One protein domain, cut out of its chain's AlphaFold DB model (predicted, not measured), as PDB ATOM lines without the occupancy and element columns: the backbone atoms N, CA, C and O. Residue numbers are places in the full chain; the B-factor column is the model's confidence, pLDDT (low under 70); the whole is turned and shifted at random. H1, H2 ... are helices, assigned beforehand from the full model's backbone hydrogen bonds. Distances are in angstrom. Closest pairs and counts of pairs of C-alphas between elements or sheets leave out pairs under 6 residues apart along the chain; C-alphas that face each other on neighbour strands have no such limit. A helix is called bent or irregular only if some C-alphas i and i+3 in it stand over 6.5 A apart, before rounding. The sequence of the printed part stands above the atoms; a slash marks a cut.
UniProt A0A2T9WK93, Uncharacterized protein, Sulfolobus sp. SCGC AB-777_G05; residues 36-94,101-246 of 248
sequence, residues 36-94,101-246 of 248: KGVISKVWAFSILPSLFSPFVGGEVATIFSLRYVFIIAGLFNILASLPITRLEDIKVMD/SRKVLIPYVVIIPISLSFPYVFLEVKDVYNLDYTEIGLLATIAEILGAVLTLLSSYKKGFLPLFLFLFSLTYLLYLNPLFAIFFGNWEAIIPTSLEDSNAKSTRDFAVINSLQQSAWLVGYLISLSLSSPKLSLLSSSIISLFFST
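This is residues 36 to 94 and 101 to 246 of the 248 residues of an uncharacterized protein of Sulfolobus sp. SCGC AB-777_G05 (UniProt A0A2T9WK93). Five helices, H6, H9, H10, H11 and H12, form a bundle, with H11 on H6 at one side and H10 on H6 and H9 at another; H8 packs along H10, H1 packs on H8 and H10, and H7 packs at one end of H8, H9, H10 and H12. From H1, the short H2 leads to H3, where H4 folds back in a V, and residues 74 to 91 stick out free of the body. The printed part has 205 residues with twelve named helices, H1 to H12 in order, and no named strand; the class is all helix. The whole is compact, with a radius of gyration of the C-alphas of 17.9 A and spans of 54 by 47 by 31 A.

H1 holds residues 38 to 46, with C-alpha 38 at (-60.424, -10.966, -29.176). H2 holds residues 48 to 51, H3 53 to 64, H4 66 to 79, 20.5 A long, and H5 83 to 86. After the cut come H6, residues 102 to 117, 25.6 A; H7, 121 to 129; and H8, 133 to 154, 31.1 A. H9, residues 161 to 175, 24.8 A, is only just irregular: C-alphas 169 and 172 are 6.8 A apart. H10, residues 178 to 198, 33.3 A, has a kink of 33 degrees near residue 191. H11, residues 203 to 227, is 35.8 A long, and H12, residues 230 to 245, 22.3 A, ends with C-alpha 245 at (-57.971, 1.163, -9.782).

H10 is the hub, touching five helices. H10 and H8 touch, closest C-alphas Ala 143 and Gly 185, 4.1 A, the same way at a shallow tilt of 33 degrees, only just short of steep. H9 and H10 are a helical hairpin, closest C-alphas Leu 174 and Phe 180, 4.7 A. H12 touches H9, closest C-alphas Ser 169 and Ser 238, 4.0 A, opposite ways at a shallow tilt of 25 degrees. H6 touches H11, closest C-alphas Leu 116 and Gly 220, 4.8 A. H7 and H8 are a helical hairpin, closest C-alphas Phe 122 and Ile 136, 6.4 A. H1 touches H8, closest C-alphas Ala 44 and Ala 148, 4.6 A. H2 touches H8, closest C-alphas Leu 51 and Thr 141, 5.9 A. H3 touches H4 with residues 57 to 61 alone, closest C-alphas Gly 57 and Val 69, 5.8 A. H5 touches no helix. Every O i to N i+4 pair is within hydrogen-bond range in H1, H3, H7, H8, H11 and H12, against 9 of 10 in H4, 5 of 12 in H6, 5 of 11 in H9 and 8 of 17 in H10, where O i to N i+3 pairs number 8 of 13 in H6, 10 of 12 in H9 and 15 of 18 in H10; H2 and H5 are too short for an i+4 pair.

The C-alphas farthest apart, Lys 91 and Asn 130, are 53.8 A apart. Residues 95 to 100 are not printed, and C-alphas 94 and 101 are 15.3 A apart across this cut. No link printed whole is long. Mean pLDDT of the printed part is 88.4; residues 49 to 58, 91 to 94 and 101 are under 70.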
ATOM      1  N   LYS A  36     -65.951 -10.940 -28.084       87.62
ATOM      2  CA  LYS A  36     -65.460 -10.399 -26.808       87.62
ATOM      3  C   LYS A  36     -64.077 -10.969 -26.477       87.62
ATOM      4  O   LYS A  36     -63.884 -12.183 -26.571       87.62
ATOM      5  N   GLY A  37     -63.160 -10.107 -26.038       89.12
ATOM      6  CA  GLY A  37     -61.814 -10.497 -25.608       89.12
ATOM      7  C   GLY A  37     -60.867 -10.854 -26.756       89.12
ATOM      8  O   GLY A  37     -59.765 -11.340 -26.502       89.12
ATOM      9  N   VAL A  38     -61.271 -10.660 -28.015       92.50
ATOM     10  CA  VAL A  38     -60.424 -10.966 -29.176       92.50
ATOM     11  C   VAL A  38     -59.259  -9.983 -29.271       92.50
ATOM     12  O   VAL A  38     -58.159 -10.425 -29.593       92.50
ATOM     13  N   ILE A  39     -59.455  -8.705 -28.912       92.00
ATOM     14  CA  ILE A  39     -58.364  -7.718 -28.884       92.00
ATOM     15  C   ILE A  39     -57.284  -8.204 -27.918       92.00
ATOM     16  O   ILE A  39     -56.132  -8.341 -28.316       92.00
ATOM     17  N   SER A  40     -57.660  -8.569 -26.688       92.44
ATOM     18  CA  SER A  40     -56.715  -9.083 -25.690       92.44
ATOM     19  C   SER A  40     -56.018 -10.372 -26.133       92.44
ATOM     20  O   SER A  40     -54.820 -10.516 -25.920       92.44
ATOM     21  N   LYS A  41     -56.716 -11.310 -26.788       92.12
ATOM     22  CA  LYS A  41     -56.074 -12.545 -27.287       92.12
ATOM     23  C   LYS A  41     -55.008 -12.243 -28.327       92.12
ATOM     24  O   LYS A  41     -53.881 -12.709 -28.190       92.12
ATOM     25  N   VAL A  42     -55.364 -11.478 -29.357       90.00
ATOM     26  CA  VAL A  42     -54.428 -11.125 -30.430       90.00
ATOM     27  C   VAL A  42     -53.254 -10.336 -29.859       90.00
ATOM     28  O   VAL A  42     -52.113 -10.642 -30.189       90.00
ATOM     29  N   TRP A  43     -53.521  -9.408 -28.937       90.94
ATOM     30  CA  TRP A  43     -52.497  -8.635 -28.242       90.94
ATOM     31  C   TRP A  43     -51.510  -9.535 -27.485       90.94
ATOM     32  O   TRP A  43     -50.312  -9.481 -27.749       90.94
ATOM     33  N   ALA A  44     -52.002 -10.447 -26.640       87.69
ATOM     34  CA  ALA A  44     -51.165 -11.376 -25.876       87.69
ATOM     35  C   ALA A  44     -50.248 -12.232 -26.769       87.69
ATOM     36  O   ALA A  44     -49.091 -12.466 -26.427       87.69
ATOM     37  N   PHE A  45     -50.738 -12.679 -27.930       85.00
ATOM     38  CA  PHE A  45     -49.916 -13.424 -28.891       85.00
ATOM     39  C   PHE A  45     -48.954 -12.530 -29.679       85.00
ATOM     40  O   PHE A  45     -47.871 -12.982 -30.044       85.00
ATOM     41  N   SER A  46     -49.311 -11.268 -29.922       81.06
ATOM     42  CA  SER A  46     -48.457 -10.313 -30.636       81.06
ATOM     43  C   SER A  46     -47.214  -9.885 -29.849       81.06
ATOM     44  O   SER A  46     -46.270  -9.397 -30.459       81.06
ATOM     45  N   ILE A  47     -47.188 -10.133 -28.532       76.44
ATOM     46  CA  ILE A  47     -46.041  -9.910 -27.635       76.44
ATOM     47  C   ILE A  47     -45.013 -11.053 -27.750       76.44
ATOM     48  O   ILE A  47     -43.858 -10.882 -27.391       76.44
ATOM     49  N   LEU A  48     -45.352 -12.216 -28.325       74.88
ATOM     50  CA  LEU A  48     -44.397 -13.333 -28.450       74.88
ATOM     51  C   LEU A  48     -43.039 -12.937 -29.066       74.88
ATOM     52  O   LEU A  48     -42.023 -13.365 -28.524       74.88
ATOM     53  N   PRO A  49     -42.965 -12.106 -30.126       68.94
ATOM     54  CA  PRO A  49     -41.698 -11.594 -30.630       68.94
ATOM     55  C   PRO A  49     -40.891 -10.795 -29.601       68.94
ATOM     56  O   PRO A  49     -39.668 -10.892 -29.625       68.94
ATOM     57  N   SER A  50     -41.519 -10.038 -28.690       66.31
ATOM     58  CA  SER A  50     -40.811  -9.254 -27.660       66.31
ATOM     59  C   SER A  50     -40.105 -10.125 -26.617       66.31
ATOM     60  O   SER A  50     -39.148  -9.670 -25.995       66.31
ATOM     61  N   LEU A  51     -40.468 -11.409 -26.510       65.50
ATOM     62  CA  LEU A  51     -39.809 -12.373 -25.620       65.50
ATOM     63  C   LEU A  51     -38.375 -12.722 -26.041       65.50
ATOM     64  O   LEU A  51     -37.603 -13.236 -25.236       65.50
ATOM     65  N   PHE A  52     -38.018 -12.485 -27.304       63.72
ATOM     66  CA  PHE A  52     -36.699 -12.814 -27.851       63.72
ATOM     67  C   PHE A  52     -36.119 -11.722 -28.757       63.72
ATOM     68  O   PHE A  52     -34.922 -11.744 -29.049       63.72
ATOM     69  N   SER A  53     -36.916 -10.742 -29.195       67.50
ATOM     70  CA  SER A  53     -36.468  -9.668 -30.086       67.50
ATOM     71  C   SER A  53     -35.432  -8.718 -29.482       67.50
ATOM     72  O   SER A  53     -34.578  -8.284 -30.257       67.50
ATOM     73  N   PRO A  54     -35.384  -8.426 -28.164       64.81
ATOM     74  CA  PRO A  54     -34.296  -7.627 -27.605       64.81
ATOM     75  C   PRO A  54     -32.949  -8.349 -27.726       64.81
ATOM     76  O   PRO A  54     -31.953  -7.744 -28.117       64.81
ATOM     77  N   PHE A  55     -32.942  -9.662 -27.474       66.56
ATOM     78  CA  PHE A  55     -31.759 -10.509 -27.620       66.56
ATOM     79  C   PHE A  55     -31.321 -10.609 -29.089       66.56
ATOM     80  O   PHE A  55     -30.196 -10.253 -29.431       66.56
ATOM     81  N   VAL A  56     -32.231 -10.990 -29.992       68.94
ATOM     82  CA  VAL A  56     -31.932 -11.122 -31.432       68.94
ATOM     83  C   VAL A  56     -31.549  -9.775 -32.061       68.94
ATOM     84  O   VAL A  56     -30.630  -9.706 -32.876       68.94
ATOM     85  N   GLY A  57     -32.219  -8.687 -31.676       69.25
ATOM     86  CA  GLY A  57     -31.900  -7.332 -32.124       69.25
ATOM     87  C   GLY A  57     -30.520  -6.870 -31.653       69.25
ATOM     88  O   GLY A  57     -29.793  -6.250 -32.430       69.25
ATOM     89  N   GLY A  58     -30.131  -7.224 -30.425       65.19
ATOM     90  CA  GLY A  58     -28.789  -6.988 -29.887       65.19
ATOM     91  C   GLY A  58     -27.696  -7.727 -30.664       65.19
ATOM     92  O   GLY A  58     -26.692  -7.117 -31.042       65.19
ATOM     93  N   GLU A  59     -27.916  -9.002 -30.991       74.06
ATOM     94  CA  GLU A  59     -26.990  -9.806 -31.804       74.06
ATOM     95  C   GLU A  59     -26.820  -9.224 -33.220       74.06
ATOM     96  O   GLU A  59     -25.700  -9.015 -33.691       74.06
ATOM     97  N   VAL A  60     -27.920  -8.858 -33.891       78.25
ATOM     98  CA  VAL A  60     -27.876  -8.217 -35.221       78.25
ATOM     99  C   VAL A  60     -27.136  -6.879 -35.174       78.25
ATOM    100  O   VAL A  60     -26.309  -6.600 -36.048       78.25
ATOM    101  N   ALA A  61     -27.418  -6.046 -34.169       71.94
ATOM    102  CA  ALA A  61     -26.748  -4.759 -34.003       71.94
ATOM    103  C   ALA A  61     -25.234  -4.928 -33.825       71.94
ATOM    104  O   ALA A  61     -24.469  -4.133 -34.374       71.94
ATOM    105  N   THR A  62     -24.818  -5.969 -33.101       72.00
ATOM    106  CA  THR A  62     -23.413  -6.279 -32.812       72.00
ATOM    107  C   THR A  62     -22.676  -6.803 -34.042       72.00
ATOM    108  O   THR A  62     -21.573  -6.346 -34.334       72.00
ATOM    109  N   ILE A  63     -23.284  -7.727 -34.792       85.31
ATOM    110  CA  ILE A  63     -22.636  -8.392 -35.932       85.31
ATOM    111  C   ILE A  63     -22.631  -7.503 -37.184       85.31
ATOM    112  O   ILE A  63     -21.646  -7.485 -37.923       85.31
ATOM    113  N   PHE A  64     -23.710  -6.754 -37.440       82.69
ATOM    114  CA  PHE A  64     -23.895  -6.042 -38.713       82.69
ATOM    115  C   PHE A  64     -23.992  -4.516 -38.595       82.69
ATOM    116  O   PHE A  64     -23.715  -3.827 -39.577       82.69
ATOM    117  N   SER A  65     -24.356  -3.981 -37.423       77.81
ATOM    118  CA  SER A  65     -24.746  -2.591 -37.097       77.81
ATOM    119  C   SER A  65     -26.247  -2.382 -36.877       77.81
ATOM    120  O   SER A  65     -27.102  -3.056 -37.452       77.81
ATOM    121  N   LEU A  66     -26.568  -1.346 -36.091       73.38
ATOM    122  CA  LEU A  66     -27.931  -0.930 -35.739       73.38
ATOM    123  C   LEU A  66     -28.842  -0.711 -36.961       73.38
ATOM    124  O   LEU A  66     -30.044  -0.946 -36.893       73.38
ATOM    125  N   ARG A  67     -28.276  -0.306 -38.108       78.88
ATOM    126  CA  ARG A  67     -29.036  -0.104 -39.354       78.88
ATOM    127  C   ARG A  67     -29.739  -1.384 -39.810       78.88
ATOM    128  O   ARG A  67     -30.867  -1.312 -40.288       78.88
ATOM    129  N   TYR A  68     -29.105  -2.542 -39.635       79.19
ATOM    130  CA  TYR A  68     -29.676  -3.821 -40.054       79.19
ATOM    131  C   TYR A  68     -30.823  -4.278 -39.155       79.19
ATOM    132  O   TYR A  68     -31.734  -4.928 -39.656       79.19
ATOM    133  N   VAL A  69     -30.849  -3.871 -37.882       77.19
ATOM    134  CA  VAL A  69     -32.002  -4.109 -36.997       77.19
ATOM    135  C   VAL A  69     -33.252  -3.455 -37.584       77.19
ATOM    136  O   VAL A  69     -34.282  -4.108 -37.733       77.19
ATOM    137  N   PHE A  70     -33.138  -2.194 -38.009       75.69
ATOM    138  CA  PHE A  70     -34.246  -1.466 -38.630       75.69
ATOM    139  C   PHE A  70     -34.658  -2.053 -39.985       75.69
ATOM    140  O   PHE A  70     -35.850  -2.162 -40.260       75.69
ATOM    141  N   ILE A  71     -33.697  -2.464 -40.821       80.50
ATOM    142  CA  ILE A  71     -33.992  -3.088 -42.123       80.50
ATOM    143  C   ILE A  71     -34.734  -4.415 -41.929       80.50
ATOM    144  O   ILE A  71     -35.768  -4.634 -42.558       80.50
ATOM    145  N   ILE A  72     -34.244  -5.285 -41.042       81.62
ATOM    146  CA  ILE A  72     -34.864  -6.584 -40.757       81.62
ATOM    147  C   ILE A  72     -36.266  -6.392 -40.168       81.62
ATOM    148  O   ILE A  72     -37.209  -7.029 -40.635       81.62
ATOM    149  N   ALA A  73     -36.437  -5.474 -39.212       77.88
ATOM    150  CA  ALA A  73     -37.751  -5.140 -38.661       77.88
ATOM    151  C   ALA A  73     -38.717  -4.627 -39.745       77.88
ATOM    152  O   ALA A  73     -39.867  -5.059 -39.806       77.88
ATOM    153  N   GLY A  74     -38.242  -3.762 -40.647       77.88
ATOM    154  CA  GLY A  74     -39.017  -3.282 -41.791       77.88
ATOM    155  C   GLY A  74     -39.469  -4.413 -42.719       77.88
ATOM    156  O   GLY A  74     -40.635  -4.456 -43.110       77.88
ATOM    157  N   LEU A  75     -38.586  -5.369 -43.019       83.62
ATOM    158  CA  LEU A  75     -38.928  -6.551 -43.816       83.62
ATOM    159  C   LEU A  75     -39.984  -7.421 -43.124       83.62
ATOM    160  O   LEU A  75     -40.950  -7.825 -43.770       83.62
ATOM    161  N   PHE A  76     -39.852  -7.671 -41.818       80.69
ATOM    162  CA  PHE A  76     -40.864  -8.413 -41.063       80.69
ATOM    163  C   PHE A  76     -42.213  -7.692 -41.037       80.69
ATOM    164  O   PHE A  76     -43.237  -8.349 -41.209       80.69
ATOM    165  N   ASN A  77     -42.232  -6.363 -40.920       76.81
ATOM    166  CA  ASN A  77     -43.466  -5.579 -41.013       76.81
ATOM    167  C   ASN A  77     -44.131  -5.706 -42.392       76.81
ATOM    168  O   ASN A  77     -45.351  -5.837 -42.475       76.81
ATOM    169  N   ILE A  78     -43.349  -5.731 -43.477       80.19
ATOM    170  CA  ILE A  78     -43.880  -5.986 -44.825       80.19
ATOM    171  C   ILE A  78     -44.462  -7.401 -44.904       80.19
ATOM    172  O   ILE A  78     -45.587  -7.578 -45.367       80.19
ATOM    173  N   LEU A  79     -43.739  -8.414 -44.425       81.75
ATOM    174  CA  LEU A  79     -44.207  -9.804 -44.444       81.75
ATOM    175  C   LEU A  79     -45.449 -10.015 -43.568       81.75
ATOM    176  O   LEU A  79     -46.323 -10.800 -43.935       81.75
ATOM    177  N   ALA A  80     -45.576  -9.271 -42.467       76.50
ATOM    178  CA  ALA A  80     -46.755  -9.270 -41.606       76.50
ATOM    179  C   ALA A  80     -48.018  -8.760 -42.320       76.50
ATOM    180  O   ALA A  80     -49.124  -9.028 -41.855       76.50
ATOM    181  N   SER A  81     -47.884  -8.089 -43.472       78.38
ATOM    182  CA  SER A  81     -49.036  -7.710 -44.296       78.38
ATOM    183  C   SER A  81     -49.620  -8.865 -45.117       78.38
ATOM    184  O   SER A  81     -50.801  -8.837 -45.462       78.38
ATOM    185  N   LEU A  82     -48.840  -9.920 -45.394       83.00
ATOM    186  CA  LEU A  82     -49.291 -11.037 -46.232       83.00
ATOM    187  C   LEU A  82     -50.508 -11.772 -45.641       83.00
ATOM    188  O   LEU A  82     -51.459 -12.002 -46.390       83.00
ATOM    189  N   PRO A  83     -50.557 -12.108 -44.335       78.81
ATOM    190  CA  PRO A  83     -51.743 -12.724 -43.743       78.81
ATOM    191  C   PRO A  83     -53.001 -11.851 -43.841       78.81
ATOM    192  O   PRO A  83     -54.090 -12.396 -43.990       78.81
ATOM    193  N   ILE A  84     -52.862 -10.517 -43.822       81.00
ATOM    194  CA  ILE A  84     -53.993  -9.574 -43.913       81.00
ATOM    195  C   ILE A  84     -54.731  -9.744 -45.239       81.00
ATOM    196  O   ILE A  84     -55.955  -9.710 -45.266       81.00
ATOM    197  N   THR A  85     -54.003  -9.988 -46.335       80.81
ATOM    198  CA  THR A  85     -54.605 -10.178 -47.670       80.81
ATOM    199  C   THR A  85     -55.541 -11.387 -47.758       80.81
ATOM    200  O   THR A  85     -56.262 -11.537 -48.739       80.81
ATOM    201  N   ARG A  86     -55.519 -12.259 -46.742       81.88
ATOM    202  CA  ARG A  86     -56.367 -13.449 -46.625       81.88
ATOM    203  C   ARG A  86     -57.475 -13.297 -45.584       81.88
ATOM    204  O   ARG A  86     -58.189 -14.267 -45.345       81.88
ATOM    205  N   LEU A  87     -57.594 -12.140 -44.930       78.00
ATOM    206  CA  LEU A  87     -58.699 -11.881 -44.014       78.00
ATOM    207  C   LEU A  87     -59.989 -11.728 -44.814       78.00
ATOM    208  O   LEU A  87     -60.035 -11.010 -45.808       78.00
ATOM    209  N   GLU A  88     -61.036 -12.413 -44.366       77.94
ATOM    210  CA  GLU A  88     -62.374 -12.209 -44.907       77.94
ATOM    211  C   GLU A  88     -62.902 -10.842 -44.468       77.94
ATOM    212  O   GLU A  88     -62.729 -10.444 -43.308       77.94
ATOM    213  N   ASP A  89     -63.574 -10.147 -45.388       70.44
ATOM    214  CA  ASP A  89     -64.271  -8.902 -45.093       70.44
ATOM    215  C   ASP A  89     -65.415  -9.178 -44.114       70.44
ATOM    216  O   ASP A  89     -66.444  -9.772 -44.449       70.44
ATOM    217  N   ILE A  90     -65.252  -8.718 -42.878       70.50
ATOM    218  CA  ILE A  90     -66.336  -8.706 -41.901       70.50
ATOM    219  C   ILE A  90     -67.127  -7.423 -42.126       70.50
ATOM    220  O   ILE A  90     -66.546  -6.349 -42.285       70.50
ATOM    221  N   LYS A  91     -68.463  -7.508 -42.092       65.06
ATOM    222  CA  LYS A  91     -69.310  -6.311 -42.005       65.06
ATOM    223  C   LYS A  91     -69.016  -5.593 -40.690       65.06
ATOM    224  O   LYS A  91     -69.600  -5.915 -39.658       65.06
ATOM    225  N   VAL A  92     -68.100  -4.634 -40.732       64.19
ATOM    226  CA  VAL A  92     -67.887  -3.686 -39.645       64.19
ATOM    227  C   VAL A  92     -69.181  -2.897 -39.485       64.19
ATOM    228  O   VAL A  92     -69.706  -2.357 -40.457       64.19
ATOM    229  N   MET A  93     -69.739  -2.871 -38.273       59.66
ATOM    230  CA  MET A  93     -70.884  -2.009 -37.996       59.66
ATOM    231  C   MET A  93     -70.454  -0.545 -38.150       59.66
ATOM    232  O   MET A  93     -69.765  -0.005 -37.282       59.66
ATOM    233  N   ASP A  94     -70.876   0.090 -39.243       55.69
ATOM    234  CA  ASP A  94     -70.887   1.546 -39.372       55.69
ATOM    235  C   ASP A  94     -72.011   2.085 -38.487       55.69
ATOM    236  O   ASP A  94     -73.167   2.210 -38.897       55.69
ATOM    237  N   SER A 101     -69.565   7.139 -26.347       68.94
ATOM    238  CA  SER A 101     -69.783   6.652 -24.986       68.94
ATOM    239  C   SER A 101     -68.728   7.236 -24.050       68.94
ATOM    240  O   SER A 101     -67.547   7.262 -24.387       68.94
ATOM    241  N   ARG A 102     -69.106   7.620 -22.821       72.50
ATOM    242  CA  ARG A 102     -68.132   8.053 -21.793       72.50
ATOM    243  C   ARG A 102     -67.036   7.007 -21.544       72.50
ATOM    244  O   ARG A 102     -65.943   7.366 -21.121       72.50
ATOM    245  N   LYS A 103     -67.299   5.731 -21.852       81.75
ATOM    246  CA  LYS A 103     -66.321   4.637 -21.746       81.75
ATOM    247  C   LYS A 103     -65.152   4.749 -22.733       81.75
ATOM    248  O   LYS A 103     -64.120   4.133 -22.499       81.75
ATOM    249  N   VAL A 104     -65.261   5.579 -23.771       81.19
ATOM    250  CA  VAL A 104     -64.157   5.920 -24.691       81.19
ATOM    251  C   VAL A 104     -63.025   6.671 -23.981       81.19
ATOM    252  O   VAL A 104     -61.886   6.643 -24.439       81.19
ATOM    253  N   LEU A 105     -63.296   7.280 -22.821       86.00
ATOM    254  CA  LEU A 105     -62.267   7.918 -21.999       86.00
ATOM    255  C   LEU A 105     -61.443   6.919 -21.177       86.00
ATOM    256  O   LEU A 105     -60.362   7.280 -20.727       86.00
ATOM    257  N   ILE A 106     -61.899   5.675 -20.984       90.50
ATOM    258  CA  ILE A 106     -61.151   4.689 -20.187       90.50
ATOM    259  C   ILE A 106     -59.762   4.442 -20.810       90.50
ATOM    260  O   ILE A 106     -58.776   4.659 -20.106       90.50
ATOM    261  N   PRO A 107     -59.637   4.119 -22.118       90.56
ATOM    262  CA  PRO A 107     -58.333   4.007 -22.774       90.56
ATOM    263  C   PRO A 107     -57.448   5.254 -22.679       90.56
ATOM    264  O   PRO A 107     -56.234   5.119 -22.647       90.56
ATOM    265  N   TYR A 108     -58.022   6.460 -22.640       90.25
ATOM    266  CA  TYR A 108     -57.253   7.702 -22.482       90.25
ATOM    267  C   TYR A 108     -56.596   7.767 -21.102       90.25
ATOM    268  O   TYR A 108     -55.394   7.979 -20.958       90.25
ATOM    269  N   VAL A 109     -57.412   7.564 -20.073       91.81
ATOM    270  CA  VAL A 109     -57.034   7.788 -18.683       91.81
ATOM    271  C   VAL A 109     -55.969   6.794 -18.216       91.81
ATOM    272  O   VAL A 109     -55.045   7.179 -17.500       91.81
ATOM    273  N   VAL A 110     -56.053   5.537 -18.658       95.50
ATOM    274  CA  VAL A 110     -55.108   4.485 -18.247       95.50
ATOM    275  C   VAL A 110     -53.721   4.621 -18.884       95.50
ATOM    276  O   VAL A 110     -52.757   4.075 -18.353       95.50
ATOM    277  N   ILE A 111     -53.583   5.374 -19.980       96.81
ATOM    278  CA  ILE A 111     -52.287   5.621 -20.637       96.81
ATOM    279  C   ILE A 111     -51.450   6.654 -19.880       96.81
ATOM    280  O   ILE A 111     -50.222   6.583 -19.903       96.81
ATOM    281  N   ILE A 112     -52.077   7.600 -19.178       95.94
ATOM    282  CA  ILE A 112     -51.362   8.639 -18.419       95.94
ATOM    283  C   ILE A 112     -50.365   8.039 -17.407       95.94
ATOM    284  O   ILE A 112     -49.187   8.395 -17.465       95.94
ATOM    285  N   PRO A 113     -50.749   7.114 -16.501       96.81
ATOM    286  CA  PRO A 113     -49.775   6.508 -15.595       96.81
ATOM    287  C   PRO A 113     -48.719   5.674 -16.340       96.81
ATOM    288  O   PRO A 113     -47.550   5.692 -15.949       96.81
ATOM    289  N   ILE A 114     -49.075   4.999 -17.438       97.81
ATOM    290  CA  ILE A 114     -48.116   4.216 -18.233       97.81
ATOM    291  C   ILE A 114     -47.039   5.135 -18.820       97.81
ATOM    292  O   ILE A 114     -45.856   4.960 -18.539       97.81
ATOM    293  N   SER A 115     -47.444   6.168 -19.551       97.00
ATOM    294  CA  SER A 115     -46.547   7.134 -20.199       97.00
ATOM    295  C   SER A 115     -45.628   7.883 -19.231       97.00
ATOM    296  O   SER A 115     -44.470   8.124 -19.566       97.00
ATOM    297  N   LEU A 116     -46.086   8.175 -18.010       96.69
ATOM    298  CA  LEU A 116     -45.257   8.766 -16.952       96.69
ATOM    299  C   LEU A 116     -44.105   7.863 -16.491       96.69
ATOM    300  O   LEU A 116     -43.059   8.363 -16.085       96.69
ATOM    301  N   SER A 117     -44.304   6.546 -16.508       96.75
ATOM    302  CA  SER A 117     -43.322   5.572 -16.009       96.75
ATOM    303  C   SER A 117     -42.436   4.992 -17.113       96.75
ATOM    304  O   SER A 117     -41.268   4.694 -16.857       96.75
ATOM    305  N   PHE A 118     -42.962   4.892 -18.338       94.75
ATOM    306  CA  PHE A 118     -42.346   4.210 -19.477       94.75
ATOM    307  C   PHE A 118     -40.863   4.558 -19.713       94.75
ATOM    308  O   PHE A 118     -40.075   3.635 -19.909       94.75
ATOM    309  N   PRO A 119     -40.425   5.834 -19.644       92.25
ATOM    310  CA  PRO A 119     -39.024   6.179 -19.898       92.25
ATOM    311  C   PRO A 119     -38.058   5.790 -18.770       92.25
ATOM    312  O   PRO A 119     -36.848   5.802 -18.983       92.25
ATOM    313  N   TYR A 120     -38.563   5.514 -17.563       95.31
ATOM    314  CA  TYR A 120     -37.754   5.562 -16.343       95.31
ATOM    315  C   TYR A 120     -37.643   4.244 -15.589       95.31
ATOM    316  O   TYR A 120     -36.624   4.051 -14.941       95.31
ATOM    317  N   VAL A 121     -38.634   3.344 -15.640       96.19
ATOM    318  CA  VAL A 121     -38.676   2.158 -14.752       96.19
ATOM    319  C   VAL A 121     -37.364   1.376 -14.768       96.19
ATOM    320  O   VAL A 121     -36.714   1.231 -13.737       96.19
ATOM    321  N   PHE A 122     -36.948   0.899 -15.940       93.81
ATOM    322  CA  PHE A 122     -35.750   0.069 -16.058       93.81
ATOM    323  C   PHE A 122     -34.449   0.872 -15.949       93.81
ATOM    324  O   PHE A 122     -33.441   0.326 -15.510       93.81
ATOM    325  N   LEU A 123     -34.476   2.166 -16.284       92.94
ATOM    326  CA  LEU A 123     -33.342   3.069 -16.074       92.94
ATOM    327  C   LEU A 123     -33.060   3.242 -14.574       92.94
ATOM    328  O   LEU A 123     -31.945   3.016 -14.121       92.94
ATOM    329  N   GLU A 124     -34.090   3.564 -13.794       95.69
ATOM    330  CA  GLU A 124     -33.985   3.764 -12.348       95.69
ATOM    331  C   GLU A 124     -33.598   2.475 -11.629       95.69
ATOM    332  O   GLU A 124     -32.755   2.500 -10.741       95.69
ATOM    333  N   VAL A 125     -34.161   1.331 -12.024       96.25
ATOM    334  CA  VAL A 125     -33.777   0.031 -11.451       96.25
ATOM    335  C   VAL A 125     -32.295  -0.244 -11.683       96.25
ATOM    336  O   VAL A 125     -31.595  -0.654 -10.756       96.25
ATOM    337  N   LYS A 126     -31.803   0.028 -12.896       94.25
ATOM    338  CA  LYS A 126     -30.389  -0.121 -13.230       94.25
ATOM    339  C   LYS A 126     -29.519   0.766 -12.349       94.25
ATOM    340  O   LYS A 126     -28.523   0.297 -11.810       94.25
ATOM    341  N   ASP A 127     -29.886   2.034 -12.204       94.44
ATOM    342  CA  ASP A 127     -29.055   3.025 -11.523       94.44
ATOM    343  C   ASP A 127     -29.096   2.876  -9.993       94.44
ATOM    344  O   ASP A 127     -28.066   3.017  -9.337       94.44
ATOM    345  N   VAL A 128     -30.247   2.520  -9.415       96.62
ATOM    346  CA  VAL A 128     -30.414   2.322  -7.963       96.62
ATOM    347  C   VAL A 128     -29.725   1.048  -7.475       96.62
ATOM    348  O   VAL A 128     -29.126   1.055  -6.401       96.62
ATOM    349  N   TYR A 129     -29.805  -0.041  -8.244       96.69
ATOM    350  CA  TYR A 129     -29.262  -1.348  -7.848       96.69
ATOM    351  C   TYR A 129     -27.939  -1.696  -8.531       96.69
ATOM    352  O   TYR A 129     -27.380  -2.755  -8.256       96.69
ATOM    353  N   ASN A 130     -27.423  -0.803  -9.382       95.44
ATOM    354  CA  ASN A 130     -26.211  -1.004 -10.173       95.44
ATOM    355  C   ASN A 130     -26.234  -2.319 -10.979       95.44
ATOM    356  O   ASN A 130     -25.224  -3.018 -11.060       95.44
ATOM    357  N   LEU A 131     -27.402  -2.651 -11.539       91.81
ATOM    358  CA  LEU A 131     -27.577  -3.835 -12.379       91.81
ATOM    359  C   LEU A 131     -26.939  -3.621 -13.752       91.81
ATOM    360  O   LEU A 131     -26.858  -2.494 -14.256       91.81
ATOM    361  N   ASP A 132     -26.523  -4.708 -14.384       86.06
ATOM    362  CA  ASP A 132     -26.083  -4.683 -15.772       86.06
ATOM    363  C   ASP A 132     -27.269  -4.736 -16.759       86.06
ATOM    364  O   ASP A 132     -28.433  -4.935 -16.402       86.06
ATOM    365  N   TYR A 133     -26.992  -4.522 -18.048       80.19
ATOM    366  CA  TYR A 133     -28.036  -4.542 -19.079       80.19
ATOM    367  C   TYR A 133     -28.667  -5.927 -19.287       80.19
ATOM    368  O   TYR A 133     -29.805  -6.004 -19.752       80.19
ATOM    369  N   THR A 134     -27.964  -7.008 -18.943       81.56
ATOM    370  CA  THR A 134     -28.479  -8.382 -19.031       81.56
ATOM    371  C   THR A 134     -29.546  -8.604 -17.969       81.56
ATOM    372  O   THR A 134     -30.633  -9.093 -18.271       81.56
ATOM    373  N   GLU A 135     -29.271  -8.184 -16.738       87.12
ATOM    374  CA  GLU A 135     -30.198  -8.246 -15.609       87.12
ATOM    375  C   GLU A 135     -31.440  -7.381 -15.862       87.12
ATOM    376  O   GLU A 135     -32.565  -7.815 -15.610       87.12
ATOM    377  N   ILE A 136     -31.263  -6.194 -16.451       89.38
ATOM    378  CA  ILE A 136     -32.382  -5.345 -16.884       89.38
ATOM    379  C   ILE A 136     -33.202  -6.006 -17.994       89.38
ATOM    380  O   ILE A 136     -34.432  -6.008 -17.924       89.38
ATOM    381  N   GLY A 137     -32.547  -6.601 -18.992       82.62
ATOM    382  CA  GLY A 137     -33.219  -7.344 -20.059       82.62
ATOM    383  C   GLY A 137     -34.027  -8.529 -19.527       82.62
ATOM    384  O   GLY A 137     -35.154  -8.755 -19.971       82.62
ATOM    385  N   LEU A 138     -33.501  -9.245 -18.528       86.31
ATOM    386  CA  LEU A 138     -34.210 -10.323 -17.839       86.31
ATOM    387  C   LEU A 138     -35.463  -9.795 -17.124       86.31
ATOM    388  O   LEU A 138     -36.548 -10.337 -17.324       86.31
ATOM    389  N   LEU A 139     -35.340  -8.723 -16.333       91.94
ATOM    390  CA  LEU A 139     -36.477  -8.114 -15.633       91.94
ATOM    391  C   LEU A 139     -37.555  -7.625 -16.605       91.94
ATOM    392  O   LEU A 139     -38.737  -7.881 -16.373       91.94
ATOM    393  N   ALA A 140     -37.156  -6.973 -17.698       90.00
ATOM    394  CA  ALA A 140     -38.072  -6.531 -18.742       90.00
ATOM    395  C   ALA A 140     -38.783  -7.716 -19.402       90.00
ATOM    396  O   ALA A 140     -40.002  -7.705 -19.518       90.00
ATOM    397  N   THR A 141     -38.059  -8.786 -19.728       87.94
ATOM    398  CA  THR A 141     -38.655 -10.002 -20.304       87.94
ATOM    399  C   THR A 141     -39.675 -10.629 -19.354       87.94
ATOM    400  O   THR A 141     -40.762 -11.017 -19.775       87.94
ATOM    401  N   ILE A 142     -39.373 -10.703 -18.053       92.06
ATOM    402  CA  ILE A 142     -40.318 -11.229 -17.058       92.06
ATOM    403  C   ILE A 142     -41.553 -10.320 -16.944       92.06
ATOM    404  O   ILE A 142     -42.668 -10.829 -16.821       92.06
ATOM    405  N   ALA A 143     -41.375  -8.997 -17.020       93.88
ATOM    406  CA  ALA A 143     -42.475  -8.034 -17.047       93.88
ATOM    407  C   ALA A 143     -43.396  -8.265 -18.258       93.88
ATOM    408  O   ALA A 143     -44.608  -8.383 -18.091       93.88
ATOM    409  N   GLU A 144     -42.826  -8.414 -19.454       90.56
ATOM    410  CA  GLU A 144     -43.552  -8.700 -20.698       90.56
ATOM    411  C   GLU A 144     -44.306 -10.037 -20.626       90.56
ATOM    412  O   GLU A 144     -45.485 -10.111 -20.972       90.56
ATOM    413  N   ILE A 145     -43.675 -11.092 -20.089       91.56
ATOM    414  CA  ILE A 145     -44.327 -12.395 -19.867       91.56
ATOM    415  C   ILE A 145     -45.511 -12.249 -18.911       91.56
ATOM    416  O   ILE A 145     -46.595 -12.764 -19.197       91.56
ATOM    417  N   LEU A 146     -45.327 -11.557 -17.783       94.31
ATOM    418  CA  LEU A 146     -46.408 -11.301 -16.833       94.31
ATOM    419  C   LEU A 146     -47.558 -10.564 -17.528       94.31
ATOM    420  O   LEU A 146     -48.709 -10.989 -17.427       94.31
ATOM    421  N   GLY A 147     -47.240  -9.502 -18.265       94.19
ATOM    422  CA  GLY A 147     -48.186  -8.718 -19.047       94.19
ATOM    423  C   GLY A 147     -48.984  -9.566 -20.033       94.19
ATOM    424  O   GLY A 147     -50.217  -9.564 -19.997       94.19
ATOM    425  N   ALA A 148     -48.307 -10.368 -20.855       92.00
ATOM    426  CA  ALA A 148     -48.933 -11.259 -21.829       92.00
ATOM    427  C   ALA A 148     -49.850 -12.301 -21.167       92.00
ATOM    428  O   ALA A 148     -50.980 -12.512 -21.616       92.00
ATOM    429  N   VAL A 149     -49.408 -12.920 -20.066       93.50
ATOM    430  CA  VAL A 149     -50.215 -13.894 -19.313       93.50
ATOM    431  C   VAL A 149     -51.468 -13.231 -18.742       93.50
ATOM    432  O   VAL A 149     -52.568 -13.756 -18.917       93.50
ATOM    433  N   LEU A 150     -51.338 -12.069 -18.100       95.00
ATOM    434  CA  LEU A 150     -52.478 -11.341 -17.534       95.00
ATOM    435  C   LEU A 150     -53.458 -10.876 -18.618       95.00
ATOM    436  O   LEU A 150     -54.671 -10.987 -18.431       95.00
ATOM    437  N   THR A 151     -52.948 -10.444 -19.769       94.50
ATOM    438  CA  THR A 151     -53.747 -10.089 -20.952       94.50
ATOM    439  C   THR A 151     -54.543 -11.283 -21.468       94.50
ATOM    440  O   THR A 151     -55.740 -11.185 -21.754       94.50
ATOM    441  N   LEU A 152     -53.899 -12.447 -21.563       93.69
ATOM    442  CA  LEU A 152     -54.565 -13.668 -21.994       93.69
ATOM    443  C   LEU A 152     -55.647 -14.082 -20.991       93.69
ATOM    444  O   LEU A 152     -56.750 -14.439 -21.401       93.69
ATOM    445  N   LEU A 153     -55.376 -13.990 -19.688       92.06
ATOM    446  CA  LEU A 153     -56.355 -14.289 -18.640       92.06
ATOM    447  C   LEU A 153     -57.554 -13.329 -18.682       92.06
ATOM    448  O   LEU A 153     -58.697 -13.785 -18.580       92.06
ATOM    449  N   SER A 154     -57.328 -12.028 -18.895       92.56
ATOM    450  CA  SER A 154     -58.417 -11.045 -19.000       92.56
ATOM    451  C   SER A 154     -59.286 -11.248 -20.237       92.56
ATOM    452  O   SER A 154     -60.468 -10.912 -20.220       92.56
ATOM    453  N   SER A 155     -58.759 -11.889 -21.283       92.12
ATOM    454  CA  SER A 155     -59.540 -12.188 -22.486       92.12
ATOM    455  C   SER A 155     -60.748 -13.103 -22.244       92.12
ATOM    456  O   SER A 155     -61.686 -13.113 -23.043       92.12
ATOM    457  N   TYR A 156     -60.752 -13.863 -21.143       89.19
ATOM    458  CA  TYR A 156     -61.832 -14.792 -20.806       89.19
ATOM    459  C   TYR A 156     -62.908 -14.180 -19.902       89.19
ATOM    460  O   TYR A 156     -64.020 -14.712 -19.840       89.19
ATOM    461  N   LYS A 157     -62.622 -13.083 -19.187       85.31
ATOM    462  CA  LYS A 157     -63.561 -12.484 -18.225       85.31
ATOM    463  C   LYS A 157     -63.304 -10.985 -18.040       85.31
ATOM    464  O   LYS A 157     -62.171 -10.542 -17.951       85.31
ATOM    465  N   LYS A 158     -64.387 -10.206 -17.931       83.06
ATOM    466  CA  LYS A 158     -64.336  -8.751 -17.707       83.06
ATOM    467  C   LYS A 158     -64.042  -8.381 -16.249       83.06
ATOM    468  O   LYS A 158     -64.292  -9.178 -15.343       83.06
ATOM    469  N   GLY A 159     -63.606  -7.138 -16.039       86.12
ATOM    470  CA  GLY A 159     -63.458  -6.537 -14.708       86.12
ATOM    471  C   GLY A 159     -62.080  -6.712 -14.069       86.12
ATOM    472  O   GLY A 159     -61.958  -6.565 -12.859       86.12
ATOM    473  N   PHE A 160     -61.048  -7.034 -14.855       93.25
ATOM    474  CA  PHE A 160     -59.672  -7.112 -14.352       93.25
ATOM    475  C   PHE A 160     -58.889  -5.801 -14.467       93.25
ATOM    476  O   PHE A 160     -57.831  -5.691 -13.857       93.25
ATOM    477  N   LEU A 161     -59.400  -4.800 -15.192       94.88
ATOM    478  CA  LEU A 161     -58.728  -3.508 -15.335       94.88
ATOM    479  C   LEU A 161     -58.363  -2.863 -13.977       94.88
ATOM    480  O   LEU A 161     -57.209  -2.456 -13.829       94.88
ATOM    481  N   PRO A 162     -59.246  -2.870 -12.954       95.94
ATOM    482  CA  PRO A 162     -58.905  -2.409 -11.603       95.94
ATOM    483  C   PRO A 162     -57.709  -3.132 -10.993       95.94
ATOM    484  O   PRO A 162     -56.801  -2.506 -10.453       95.94
ATOM    485  N   LEU A 163     -57.682  -4.461 -11.119       96.44
ATOM    486  CA  LEU A 163     -56.596  -5.283 -10.598       96.44
ATOM    487  C   LEU A 163     -55.278  -4.943 -11.296       96.44
ATOM    488  O   LEU A 163     -54.267  -4.792 -10.623       96.44
ATOM    489  N   PHE A 164     -55.279  -4.785 -12.619       97.62
ATOM    490  CA  PHE A 164     -54.059  -4.461 -13.361       97.62
ATOM    491  C   PHE A 164     -53.536  -3.067 -13.030       97.62
ATOM    492  O   PHE A 164     -52.334  -2.905 -12.860       97.62
ATOM    493  N   LEU A 165     -54.420  -2.082 -12.853       98.06
ATOM    494  CA  LEU A 165     -54.044  -0.745 -12.389       98.06
ATOM    495  C   LEU A 165     -53.500  -0.768 -10.953       98.06
ATOM    496  O   LEU A 165     -52.515  -0.088 -10.654       98.06
ATOM    497  N   PHE A 166     -54.090  -1.575 -10.068       98.19
ATOM    498  CA  PHE A 166     -53.563  -1.782  -8.722       98.19
ATOM    499  C   PHE A 166     -52.168  -2.417  -8.767       98.19
ATOM    500  O   PHE A 166     -51.239  -1.882  -8.169       98.19
ATOM    501  N   LEU A 167     -51.983  -3.505  -9.518       98.06
ATOM    502  CA  LEU A 167     -50.681  -4.159  -9.661       98.06
ATOM    503  C   LEU A 167     -49.648  -3.209 -10.273       98.06
ATOM    504  O   LEU A 167     -48.556  -3.079  -9.733       98.06
ATOM    505  N   PHE A 168     -50.008  -2.473 -11.325       98.38
ATOM    506  CA  PHE A 168     -49.146  -1.467 -11.944       98.38
ATOM    507  C   PHE A 168     -48.731  -0.365 -10.960       98.38
ATOM    508  O   PHE A 168     -47.589   0.092 -10.996       98.38
ATOM    509  N   SER A 169     -49.602   0.017 -10.018       98.38
ATOM    510  CA  SER A 169     -49.263   0.998  -8.976       98.38
ATOM    511  C   SER A 169     -48.159   0.536  -8.017       98.38
ATOM    512  O   SER A 169     -47.531   1.358  -7.354       98.38
ATOM    513  N   LEU A 170     -47.873  -0.767  -7.957       98.25
ATOM    514  CA  LEU A 170     -46.782  -1.304  -7.145       98.25
ATOM    515  C   LEU A 170     -45.404  -1.041  -7.766       98.25
ATOM    516  O   LEU A 170     -44.398  -1.240  -7.088       98.25
ATOM    517  N   THR A 171     -45.334  -0.554  -9.010       97.94
ATOM    518  CA  THR A 171     -44.070  -0.283  -9.718       97.94
ATOM    519  C   THR A 171     -43.156   0.660  -8.931       97.94
ATOM    520  O   THR A 171     -41.954   0.426  -8.873       97.94
ATOM    521  N   TYR A 172     -43.686   1.681  -8.242       97.81
ATOM    522  CA  TYR A 172     -42.861   2.589  -7.426       97.81
ATOM    523  C   TYR A 172     -42.130   1.895  -6.263       97.81
ATOM    524  O   TYR A 172     -41.107   2.391  -5.791       97.81
ATOM    525  N   LEU A 173     -42.584   0.717  -5.825       97.94
ATOM    526  CA  LEU A 173     -41.872  -0.081  -4.822       97.94
ATOM    527  C   LEU A 173     -40.558  -0.667  -5.362       97.94
ATOM    528  O   LEU A 173     -39.824  -1.294  -4.597       97.94
ATOM    529  N   LEU A 174     -40.205  -0.399  -6.628       96.75
ATOM    530  CA  LEU A 174     -38.886  -0.694  -7.179       96.75
ATOM    531  C   LEU A 174     -37.753  -0.127  -6.329       96.75
ATOM    532  O   LEU A 174     -36.717  -0.759  -6.271       96.75
ATOM    533  N   TYR A 175     -37.951   0.981  -5.600       97.06
ATOM    534  CA  TYR A 175     -36.926   1.541  -4.702       97.06
ATOM    535  C   TYR A 175     -36.712   0.726  -3.418       97.06
ATOM    536  O   TYR A 175     -35.782   1.005  -2.661       97.06
ATOM    537  N   LEU A 176     -37.586  -0.243  -3.137       96.94
ATOM    538  CA  LEU A 176     -37.430  -1.202  -2.044       96.94
ATOM    539  C   LEU A 176     -36.796  -2.499  -2.549       96.94
ATOM    540  O   LEU A 176     -35.915  -3.051  -1.893       96.94
ATOM    541  N   ASN A 177     -37.236  -2.983  -3.712       96.69
ATOM    542  CA  ASN A 177     -36.703  -4.187  -4.340       96.69
ATOM    543  C   ASN A 177     -36.853  -4.112  -5.874       96.69
ATOM    544  O   ASN A 177     -37.960  -3.835  -6.346       96.69
ATOM    545  N   PRO A 178     -35.809  -4.438  -6.663       95.88
ATOM    546  CA  PRO A 178     -35.846  -4.313  -8.122       95.88
ATOM    547  C   PRO A 178     -36.916  -5.194  -8.785       95.88
ATOM    548  O   PRO A 178     -37.393  -4.866  -9.869       95.88
ATOM    549  N   LEU A 179     -37.360  -6.276  -8.133       96.81
ATOM    550  CA  LEU A 179     -38.405  -7.164  -8.654       96.81
ATOM    551  C   LEU A 179     -39.762  -6.471  -8.815       96.81
ATOM    552  O   LEU A 179     -40.566  -6.905  -9.638       96.81
ATOM    553  N   PHE A 180     -40.029  -5.374  -8.097       97.88
ATOM    554  CA  PHE A 180     -41.263  -4.607  -8.298       97.88
ATOM    555  C   PHE A 180     -41.339  -3.946  -9.682       97.88
ATOM    556  O   PHE A 180     -42.437  -3.628 -10.136       97.88
ATOM    557  N   ALA A 181     -40.219  -3.817 -10.403       96.62
ATOM    558  CA  ALA A 181     -40.211  -3.364 -11.792       96.62
ATOM    559  C   ALA A 181     -40.994  -4.292 -12.731       96.62
ATOM    560  O   ALA A 181     -41.511  -3.838 -13.745       96.62
ATOM    561  N   ILE A 182     -41.152  -5.573 -12.378       97.31
ATOM    562  CA  ILE A 182     -41.936  -6.539 -13.161       97.31
ATOM    563  C   ILE A 182     -43.402  -6.092 -13.272       97.31
ATOM    564  O   ILE A 182     -44.046  -6.322 -14.295       97.31
ATOM    565  N   PHE A 183     -43.930  -5.391 -12.261       98.12
ATOM    566  CA  PHE A 183     -45.302  -4.887 -12.296       98.12
ATOM    567  C   PHE A 183     -45.541  -3.823 -13.367       98.12
ATOM    568  O   PHE A 183     -46.692  -3.655 -13.778       98.12
ATOM    569  N   PHE A 184     -44.492  -3.184 -13.891       97.38
ATOM    570  CA  PHE A 184     -44.611  -2.317 -15.059       97.38
ATOM    571  C   PHE A 184     -45.229  -3.064 -16.245       97.38
ATOM    572  O   PHE A 184     -46.084  -2.509 -16.926       97.38
ATOM    573  N   GLY A 185     -44.919  -4.355 -16.410       95.62
ATOM    574  CA  GLY A 185     -45.464  -5.232 -17.452       95.62
ATOM    575  C   GLY A 185     -46.994  -5.323 -17.500       95.62
ATOM    576  O   GLY A 185     -47.556  -5.697 -18.523       95.62
ATOM    577  N   ASN A 186     -47.702  -4.909 -16.442       97.19
ATOM    578  CA  ASN A 186     -49.166  -4.805 -16.463       97.19
ATOM    579  C   ASN A 186     -49.683  -3.834 -17.535       97.19
ATOM    580  O   ASN A 186     -50.856  -3.931 -17.892       97.19
ATOM    581  N   TRP A 187     -48.850  -2.931 -18.068       95.88
ATOM    582  CA  TRP A 187     -49.224  -2.056 -19.183       95.88
ATOM    583  C   TRP A 187     -49.768  -2.852 -20.383       95.88
ATOM    584  O   TRP A 187     -50.783  -2.458 -20.963       95.88
ATOM    585  N   GLU A 188     -49.185  -4.026 -20.649       94.12
ATOM    586  CA  GLU A 188     -49.614  -4.940 -21.711       94.12
ATOM    587  C   GLU A 188     -51.015  -5.504 -21.486       94.12
ATOM    588  O   GLU A 188     -51.724  -5.782 -22.443       94.12
ATOM    589  N   ALA A 189     -51.458  -5.623 -20.231       95.50
ATOM    590  CA  ALA A 189     -52.812  -6.054 -19.897       95.50
ATOM    591  C   ALA A 189     -53.793  -4.879 -19.805       95.50
ATOM    592  O   ALA A 189     -54.960  -5.010 -20.187       95.50
ATOM    593  N   ILE A 190     -53.335  -3.723 -19.319       97.19
ATOM    594  CA  ILE A 190     -54.143  -2.512 -19.138       97.19
ATOM    595  C   ILE A 190     -54.670  -2.007 -20.480       97.19
ATOM    596  O   ILE A 190     -55.875  -1.776 -20.607       97.19
ATOM    597  N   ILE A 191     -53.801  -1.857 -21.485       95.44
ATOM    598  CA  ILE A 191     -54.175  -1.286 -22.787       95.44
ATOM    599  C   ILE A 191     -55.283  -2.101 -23.470       95.44
ATOM    600  O   ILE A 191     -56.376  -1.553 -23.650       95.44
ATOM    601  N   PRO A 192     -55.097  -3.388 -23.811       94.19
ATOM    602  CA  PRO A 192     -56.124  -4.163 -24.502       94.19
ATOM    603  C   PRO A 192     -57.393  -4.347 -23.664       94.19
ATOM    604  O   PRO A 192     -58.495  -4.271 -24.207       94.19
ATOM    605  N   THR A 193     -57.280  -4.499 -22.338       94.56
ATOM    606  CA  THR A 193     -58.466  -4.599 -21.470       94.56
ATOM    607  C   THR A 193     -59.267  -3.291 -21.476       94.56
ATOM    608  O   THR A 193     -60.493  -3.325 -21.574       94.56
ATOM    609  N   SER A 194     -58.603  -2.129 -21.466       94.56
ATOM    610  CA  SER A 194     -59.279  -0.827 -21.570       94.56
ATOM    611  C   SER A 194     -60.003  -0.639 -22.909       94.56
ATOM    612  O   SER A 194     -61.098  -0.072 -22.946       94.56
ATOM    613  N   LEU A 195     -59.434  -1.159 -24.005       93.44
ATOM    614  CA  LEU A 195     -60.060  -1.148 -25.327       93.44
ATOM    615  C   LEU A 195     -61.325  -2.016 -25.342       93.44
ATOM    616  O   LEU A 195     -62.366  -1.565 -25.822       93.44
ATOM    617  N   GLU A 196     -61.281  -3.211 -24.757       91.25
ATOM    618  CA  GLU A 196     -62.443  -4.106 -24.621       91.25
ATOM    619  C   GLU A 196     -63.541  -3.521 -23.708       91.25
ATOM    620  O   GLU A 196     -64.742  -3.700 -23.955       91.25
ATOM    621  N   ASP A 197     -63.161  -2.777 -22.667       89.69
ATOM    622  CA  ASP A 197     -64.096  -2.137 -21.736       89.69
ATOM    623  C   ASP A 197     -64.707  -0.837 -22.280       89.69
ATOM    624  O   ASP A 197     -65.808  -0.457 -21.859       89.69
ATOM    625  N   SER A 198     -64.088  -0.220 -23.295       88.56
ATOM    626  CA  SER A 198     -64.676   0.904 -24.042       88.56
ATOM    627  C   SER A 198     -65.988   0.516 -24.749       88.56
ATOM    628  O   SER A 198     -66.881   1.349 -24.910       88.56
ATOM    629  N   ASN A 199     -66.148  -0.773 -25.088       83.94
ATOM    630  CA  ASN A 199     -67.218  -1.336 -25.924       83.94
ATOM    631  C   ASN A 199     -67.330  -0.697 -27.323       83.94
ATOM    632  O   ASN A 199     -68.380  -0.814 -27.954       83.94
ATOM    633  N   ALA A 200     -66.267  -0.053 -27.813       86.81
ATOM    634  CA  ALA A 200     -66.198   0.461 -29.175       86.81
ATOM    635  C   ALA A 200     -66.302  -0.669 -30.217       86.81
ATOM    636  O   ALA A 200     -65.824  -1.793 -30.007       86.81
ATOM    637  N   LYS A 201     -66.947  -0.366 -31.348       84.12
ATOM    638  CA  LYS A 201     -67.199  -1.327 -32.436       84.12
ATOM    639  C   LYS A 201     -66.791  -0.798 -33.801       84.12
ATOM    640  O   LYS A 201     -66.296  -1.576 -34.617       84.12
ATOM    641  N   SER A 202     -66.967   0.497 -34.048       85.50
ATOM    642  CA  SER A 202     -66.691   1.097 -35.351       85.50
ATOM    643  C   SER A 202     -65.229   1.535 -35.486       85.50
ATOM    644  O   SER A 202     -64.566   1.877 -34.502       85.50
ATOM    645  N   THR A 203     -64.727   1.592 -36.722       87.25
ATOM    646  CA  THR A 203     -63.413   2.182 -37.034       87.25
ATOM    647  C   THR A 203     -63.330   3.633 -36.560       87.25
ATOM    648  O   THR A 203     -62.284   4.068 -36.082       87.25
ATOM    649  N   ARG A 204     -64.439   4.380 -36.633       85.88
ATOM    650  CA  ARG A 204     -64.520   5.764 -36.152       85.88
ATOM    651  C   ARG A 204     -64.269   5.861 -34.647       85.88
ATOM    652  O   ARG A 204     -63.462   6.689 -34.231       85.88
ATOM    653  N   ASP A 205     -64.916   5.019 -33.845       86.56
ATOM    654  CA  ASP A 205     -64.724   5.014 -32.389       86.56
ATOM    655  C   ASP A 205     -63.274   4.699 -32.036       86.56
ATOM    656  O   ASP A 205     -62.658   5.394 -31.228       86.56
ATOM    657  N   PHE A 206     -62.695   3.688 -32.688       89.81
ATOM    658  CA  PHE A 206     -61.302   3.331 -32.459       89.81
ATOM    659  C   PHE A 206     -60.316   4.376 -32.988       89.81
ATOM    660  O   PHE A 206     -59.238   4.516 -32.418       89.81
ATOM    661  N   ALA A 207     -60.668   5.163 -34.008       88.94
ATOM    662  CA  ALA A 207     -59.862   6.302 -34.444       88.94
ATOM    663  C   ALA A 207     -59.840   7.416 -33.387       88.94
ATOM    664  O   ALA A 207     -58.778   7.981 -33.109       88.94
ATOM    665  N   VAL A 208     -60.982   7.687 -32.747       90.19
ATOM    666  CA  VAL A 208     -61.060   8.613 -31.606       90.19
ATOM    667  C   VAL A 208     -60.255   8.074 -30.426       90.19
ATOM    668  O   VAL A 208     -59.417   8.797 -29.894       90.19
ATOM    669  N   ILE A 209     -60.449   6.805 -30.051       91.94
ATOM    670  CA  ILE A 209     -59.694   6.155 -28.969       91.94
ATOM    671  C   ILE A 209     -58.192   6.227 -29.236       91.94
ATOM    672  O   ILE A 209     -57.447   6.655 -28.360       91.94
ATOM    673  N   ASN A 210     -57.743   5.861 -30.437       91.88
ATOM    674  CA  ASN A 210     -56.329   5.896 -30.795       91.88
ATOM    675  C   ASN A 210     -55.773   7.322 -30.685       91.88
ATOM    676  O   ASN A 210     -54.735   7.529 -30.069       91.88
ATOM    677  N   SER A 211     -56.500   8.324 -31.191       90.81
ATOM    678  CA  SER A 211     -56.096   9.735 -31.084       90.81
ATOM    679  C   SER A 211     -55.976  10.197 -29.629       90.81
ATOM    680  O   SER A 211     -55.028  10.893 -29.271       90.81
ATOM    681  N   LEU A 212     -56.918   9.779 -28.779       92.19
ATOM    682  CA  LEU A 212     -56.884  10.034 -27.343       92.19
ATOM    683  C   LEU A 212     -55.696   9.327 -26.673       92.19
ATOM    684  O   LEU A 212     -54.996   9.935 -25.875       92.19
ATOM    685  N   GLN A 213     -55.411   8.070 -27.002       92.94
ATOM    686  CA  GLN A 213     -54.251   7.376 -26.441       92.94
ATOM    687  C   GLN A 213     -52.943   8.082 -26.815       92.94
ATOM    688  O   GLN A 213     -52.116   8.315 -25.938       92.94
ATOM    689  N   GLN A 214     -52.770   8.499 -28.074       91.56
ATOM    690  CA  GLN A 214     -51.574   9.241 -28.498       91.56
ATOM    691  C   GLN A 214     -51.441  10.593 -27.783       91.56
ATOM    692  O   GLN A 214     -50.340  10.982 -27.390       91.56
ATOM    693  N   SER A 215     -52.550  11.305 -27.557       92.75
ATOM    694  CA  SER A 215     -52.508  12.547 -26.784       92.75
ATOM    695  C   SER A 215     -52.208  12.296 -25.304       92.75
ATOM    696  O   SER A 215     -51.442  13.055 -24.718       92.75
ATOM    697  N   ALA A 216     -52.714  11.211 -24.713       94.69
ATOM    698  CA  ALA A 216     -52.380  10.807 -23.348       94.69
ATOM    699  C   ALA A 216     -50.890  10.465 -23.194       94.69
ATOM    700  O   ALA A 216     -50.280  10.888 -22.211       94.69
ATOM    701  N   TRP A 217     -50.289   9.774 -24.171       94.75
ATOM    702  CA  TRP A 217     -48.842   9.530 -24.208       94.75
ATOM    703  C   TRP A 217     -48.051  10.838 -24.195       94.75
ATOM    704  O   TRP A 217     -47.169  11.020 -23.355       94.75
ATOM    705  N   LEU A 218     -48.408  11.777 -25.078       93.69
ATOM    706  CA  LEU A 218     -47.778  13.096 -25.130       93.69
ATOM    707  C   LEU A 218     -47.927  13.847 -23.801       93.69
ATOM    708  O   LEU A 218     -46.951  14.392 -23.290       93.69
ATOM    709  N   VAL A 219     -49.131  13.863 -23.226       94.94
ATOM    710  CA  VAL A 219     -49.406  14.517 -21.941       94.94
ATOM    711  C   VAL A 219     -48.553  13.915 -20.828       94.94
ATOM    712  O   VAL A 219     -47.935  14.667 -20.079       94.94
ATOM    713  N   GLY A 220     -48.459  12.587 -20.731       95.19
ATOM    714  CA  GLY A 220     -47.623  11.940 -19.723       95.19
ATOM    715  C   GLY A 220     -46.145  12.285 -19.867       95.19
ATOM    716  O   GLY A 220     -45.512  12.630 -18.873       95.19
ATOM    717  N   TYR A 221     -45.609  12.305 -21.091       93.50
ATOM    718  CA  TYR A 221     -44.228  12.739 -21.328       93.50
ATOM    719  C   TYR A 221     -44.003  14.219 -20.986       93.50
ATOM    720  O   TYR A 221     -42.987  14.571 -20.392       93.50
ATOM    721  N   LEU A 222     -44.949  15.109 -21.298       94.88
ATOM    722  CA  LEU A 222     -44.846  16.527 -20.925       94.88
ATOM    723  C   LEU A 222     -44.894  16.734 -19.405       94.88
ATOM    724  O   LEU A 222     -44.160  17.568 -18.865       94.88
ATOM    725  N   ILE A 223     -45.728  15.966 -18.702       94.62
ATOM    726  CA  ILE A 223     -45.779  15.985 -17.237       94.62
ATOM    727  C   ILE A 223     -44.466  15.450 -16.663       94.62
ATOM    728  O   ILE A 223     -43.909  16.084 -15.769       94.62
ATOM    729  N   SER A 224     -43.931  14.337 -17.176       93.69
ATOM    730  CA  SER A 224     -42.684  13.769 -16.654       93.69
ATOM    731  C   SER A 224     -41.492  14.711 -16.840       93.69
ATOM    732  O   SER A 224     -40.684  14.876 -15.925       93.69
ATOM    733  N   LEU A 225     -41.430  15.409 -17.977       92.12
ATOM    734  CA  LEU A 225     -40.459  16.480 -18.215       92.12
ATOM    735  C   LEU A 225     -40.605  17.606 -17.184       92.12
ATOM    736  O   LEU A 225     -39.615  18.055 -16.607       92.12
ATOM    737  N   SER A 226     -41.840  18.020 -16.901       93.81
ATOM    738  CA  SER A 226     -42.130  19.083 -15.930       93.81
ATOM    739  C   SER A 226     -41.779  18.690 -14.491       93.81
ATOM    740  O   SER A 226     -41.353  19.538 -13.713       93.81
ATOM    741  N   LEU A 227     -41.913  17.408 -14.133       93.69
ATOM    742  CA  LEU A 227     -41.510  16.885 -12.821       93.69
ATOM    743  C   LEU A 227     -39.987  16.845 -12.646       93.69
ATOM    744  O   LEU A 227     -39.515  16.853 -11.510       93.69
ATOM    745  N   SER A 228     -39.223  16.790 -13.745       88.00
ATOM    746  CA  SER A 228     -37.748  16.809 -13.756       88.00
ATOM    747  C   SER A 228     -37.095  15.779 -12.815       88.00
ATOM    748  O   SER A 228     -35.965  15.950 -12.364       88.00
ATOM    749  N   SER A 229     -37.808  14.695 -12.501       94.31
ATOM    750  CA  SER A 229     -37.355  13.634 -11.608       94.31
ATOM    751  C   SER A 229     -37.991  12.305 -12.029       94.31
ATOM    752  O   SER A 229     -39.224  12.181 -11.984       94.31
ATOM    753  N   PRO A 230     -37.180  11.296 -12.400       94.44
ATOM    754  CA  PRO A 230     -37.666   9.943 -12.667       94.44
ATOM    755  C   PRO A 230     -38.461   9.378 -11.483       94.44
ATOM    756  O   PRO A 230     -39.579   8.895 -11.648       94.44
ATOM    757  N   LYS A 231     -37.941   9.561 -10.262       96.12
ATOM    758  CA  LYS A 231     -38.589   9.131  -9.019       96.12
ATOM    759  C   LYS A 231     -39.963   9.749  -8.802       96.12
ATOM    760  O   LYS A 231     -40.904   9.028  -8.471       96.12
ATOM    761  N   LEU A 232     -40.102  11.063  -8.998       96.69
ATOM    762  CA  LEU A 232     -41.412  11.715  -8.891       96.69
ATOM    763  C   LEU A 232     -42.359  11.254 -10.002       96.69
ATOM    764  O   LEU A 232     -43.531  11.031  -9.725       96.69
ATOM    765  N   SER A 233     -41.860  11.041 -11.221       97.31
ATOM    766  CA  SER A 233     -42.676  10.542 -12.339       97.31
ATOM    767  C   SER A 233     -43.234   9.143 -12.055       97.31
ATOM    768  O   SER A 233     -44.425   8.899 -12.253       97.31
ATOM    769  N   LEU A 234     -42.413   8.249 -11.496       97.69
ATOM    770  CA  LEU A 234     -42.817   6.906 -11.070       97.69
ATOM    771  C   LEU A 234     -43.798   6.929  -9.889       97.69
ATOM    772  O   LEU A 234     -44.757   6.151  -9.866       97.69
ATOM    773  N   LEU A 235     -43.594   7.835  -8.928       97.94
ATOM    774  CA  LEU A 235     -44.521   8.037  -7.813       97.94
ATOM    775  C   LEU A 235     -45.880   8.535  -8.313       97.94
ATOM    776  O   LEU A 235     -46.910   7.961  -7.965       97.94
ATOM    777  N   SER A 236     -45.892   9.573  -9.152       97.69
ATOM    778  CA  SER A 236     -47.111  10.124  -9.749       97.69
ATOM    779  C   SER A 236     -47.840   9.083 -10.588       97.69
ATOM    780  O   SER A 236     -49.044   8.915 -10.419       97.69
ATOM    781  N   SER A 237     -47.119   8.335 -11.425       97.94
ATOM    782  CA  SER A 237     -47.655   7.195 -12.175       97.94
ATOM    783  C   SER A 237     -48.369   6.200 -11.253       97.94
ATOM    784  O   SER A 237     -49.531   5.859 -11.480       97.94
ATOM    785  N   SER A 238     -47.714   5.807 -10.160       98.06
ATOM    786  CA  SER A 238     -48.255   4.831  -9.213       98.06
ATOM    787  C   SER A 238     -49.484   5.354  -8.466       98.06
ATOM    788  O   SER A 238     -50.485   4.648  -8.372       98.06
ATOM    789  N   ILE A 239     -49.464   6.610  -8.008       97.81
ATOM    790  CA  ILE A 239     -50.615   7.257  -7.354       97.81
ATOM    791  C   ILE A 239     -51.809   7.339  -8.310       97.81
ATOM    792  O   ILE A 239     -52.928   7.003  -7.927       97.81
ATOM    793  N   ILE A 240     -51.577   7.769  -9.551       96.94
ATOM    794  CA  ILE A 240     -52.625   7.899 -10.568       96.94
ATOM    795  C   ILE A 240     -53.219   6.523 -10.901       96.94
ATOM    796  O   ILE A 240     -54.439   6.378 -10.963       96.94
ATOM    797  N   SER A 241     -52.375   5.501 -11.059       97.75
ATOM    798  CA  SER A 241     -52.822   4.127 -11.307       97.75
ATOM    799  C   SER A 241     -53.653   3.582 -10.145       97.75
ATOM    800  O   SER A 241     -54.737   3.036 -10.358       97.75
ATOM    801  N   LEU A 242     -53.204   3.792  -8.903       97.62
ATOM    802  CA  LEU A 242     -53.939   3.377  -7.709       97.62
ATOM    803  C   LEU A 242     -55.282   4.104  -7.594       97.62
ATOM    804  O   LEU A 242     -56.290   3.470  -7.294       97.62
ATOM    805  N   PHE A 243     -55.324   5.407  -7.881       96.12
ATOM    806  CA  PHE A 243     -56.571   6.162  -7.927       96.12
ATOM    807  C   PHE A 243     -57.546   5.508  -8.912       96.12
ATOM    808  O   PHE A 243     -58.621   5.070  -8.502       96.12
ATOM    809  N   PHE A 244     -57.156   5.327 -10.176       94.00
ATOM    810  CA  PHE A 244     -58.050   4.748 -11.182       94.00
ATOM    811  C   PHE A 244     -58.440   3.299 -10.909       94.00
ATOM    812  O   PHE A 244     -59.567   2.934 -11.235       94.00
ATOM    813  N   SER A 245     -57.608   2.521 -10.212       94.50
ATOM    814  CA  SER A 245     -57.971   1.163  -9.782       94.50
ATOM    815  C   SER A 245     -59.247   1.101  -8.927       94.50
ATOM    816  O   SER A 245     -59.868   0.050  -8.836       94.50
ATOM    817  N   THR A 246     -59.667   2.216  -8.322       88.94
ATOM    818  CA  THR A 246     -60.894   2.292  -7.510       88.94
ATOM    819  C   THR A 246     -62.119   2.830  -8.260       88.94
ATOM    820  O   THR A 246     -63.226   2.757  -7.729       88.94
TER     821      THR A 246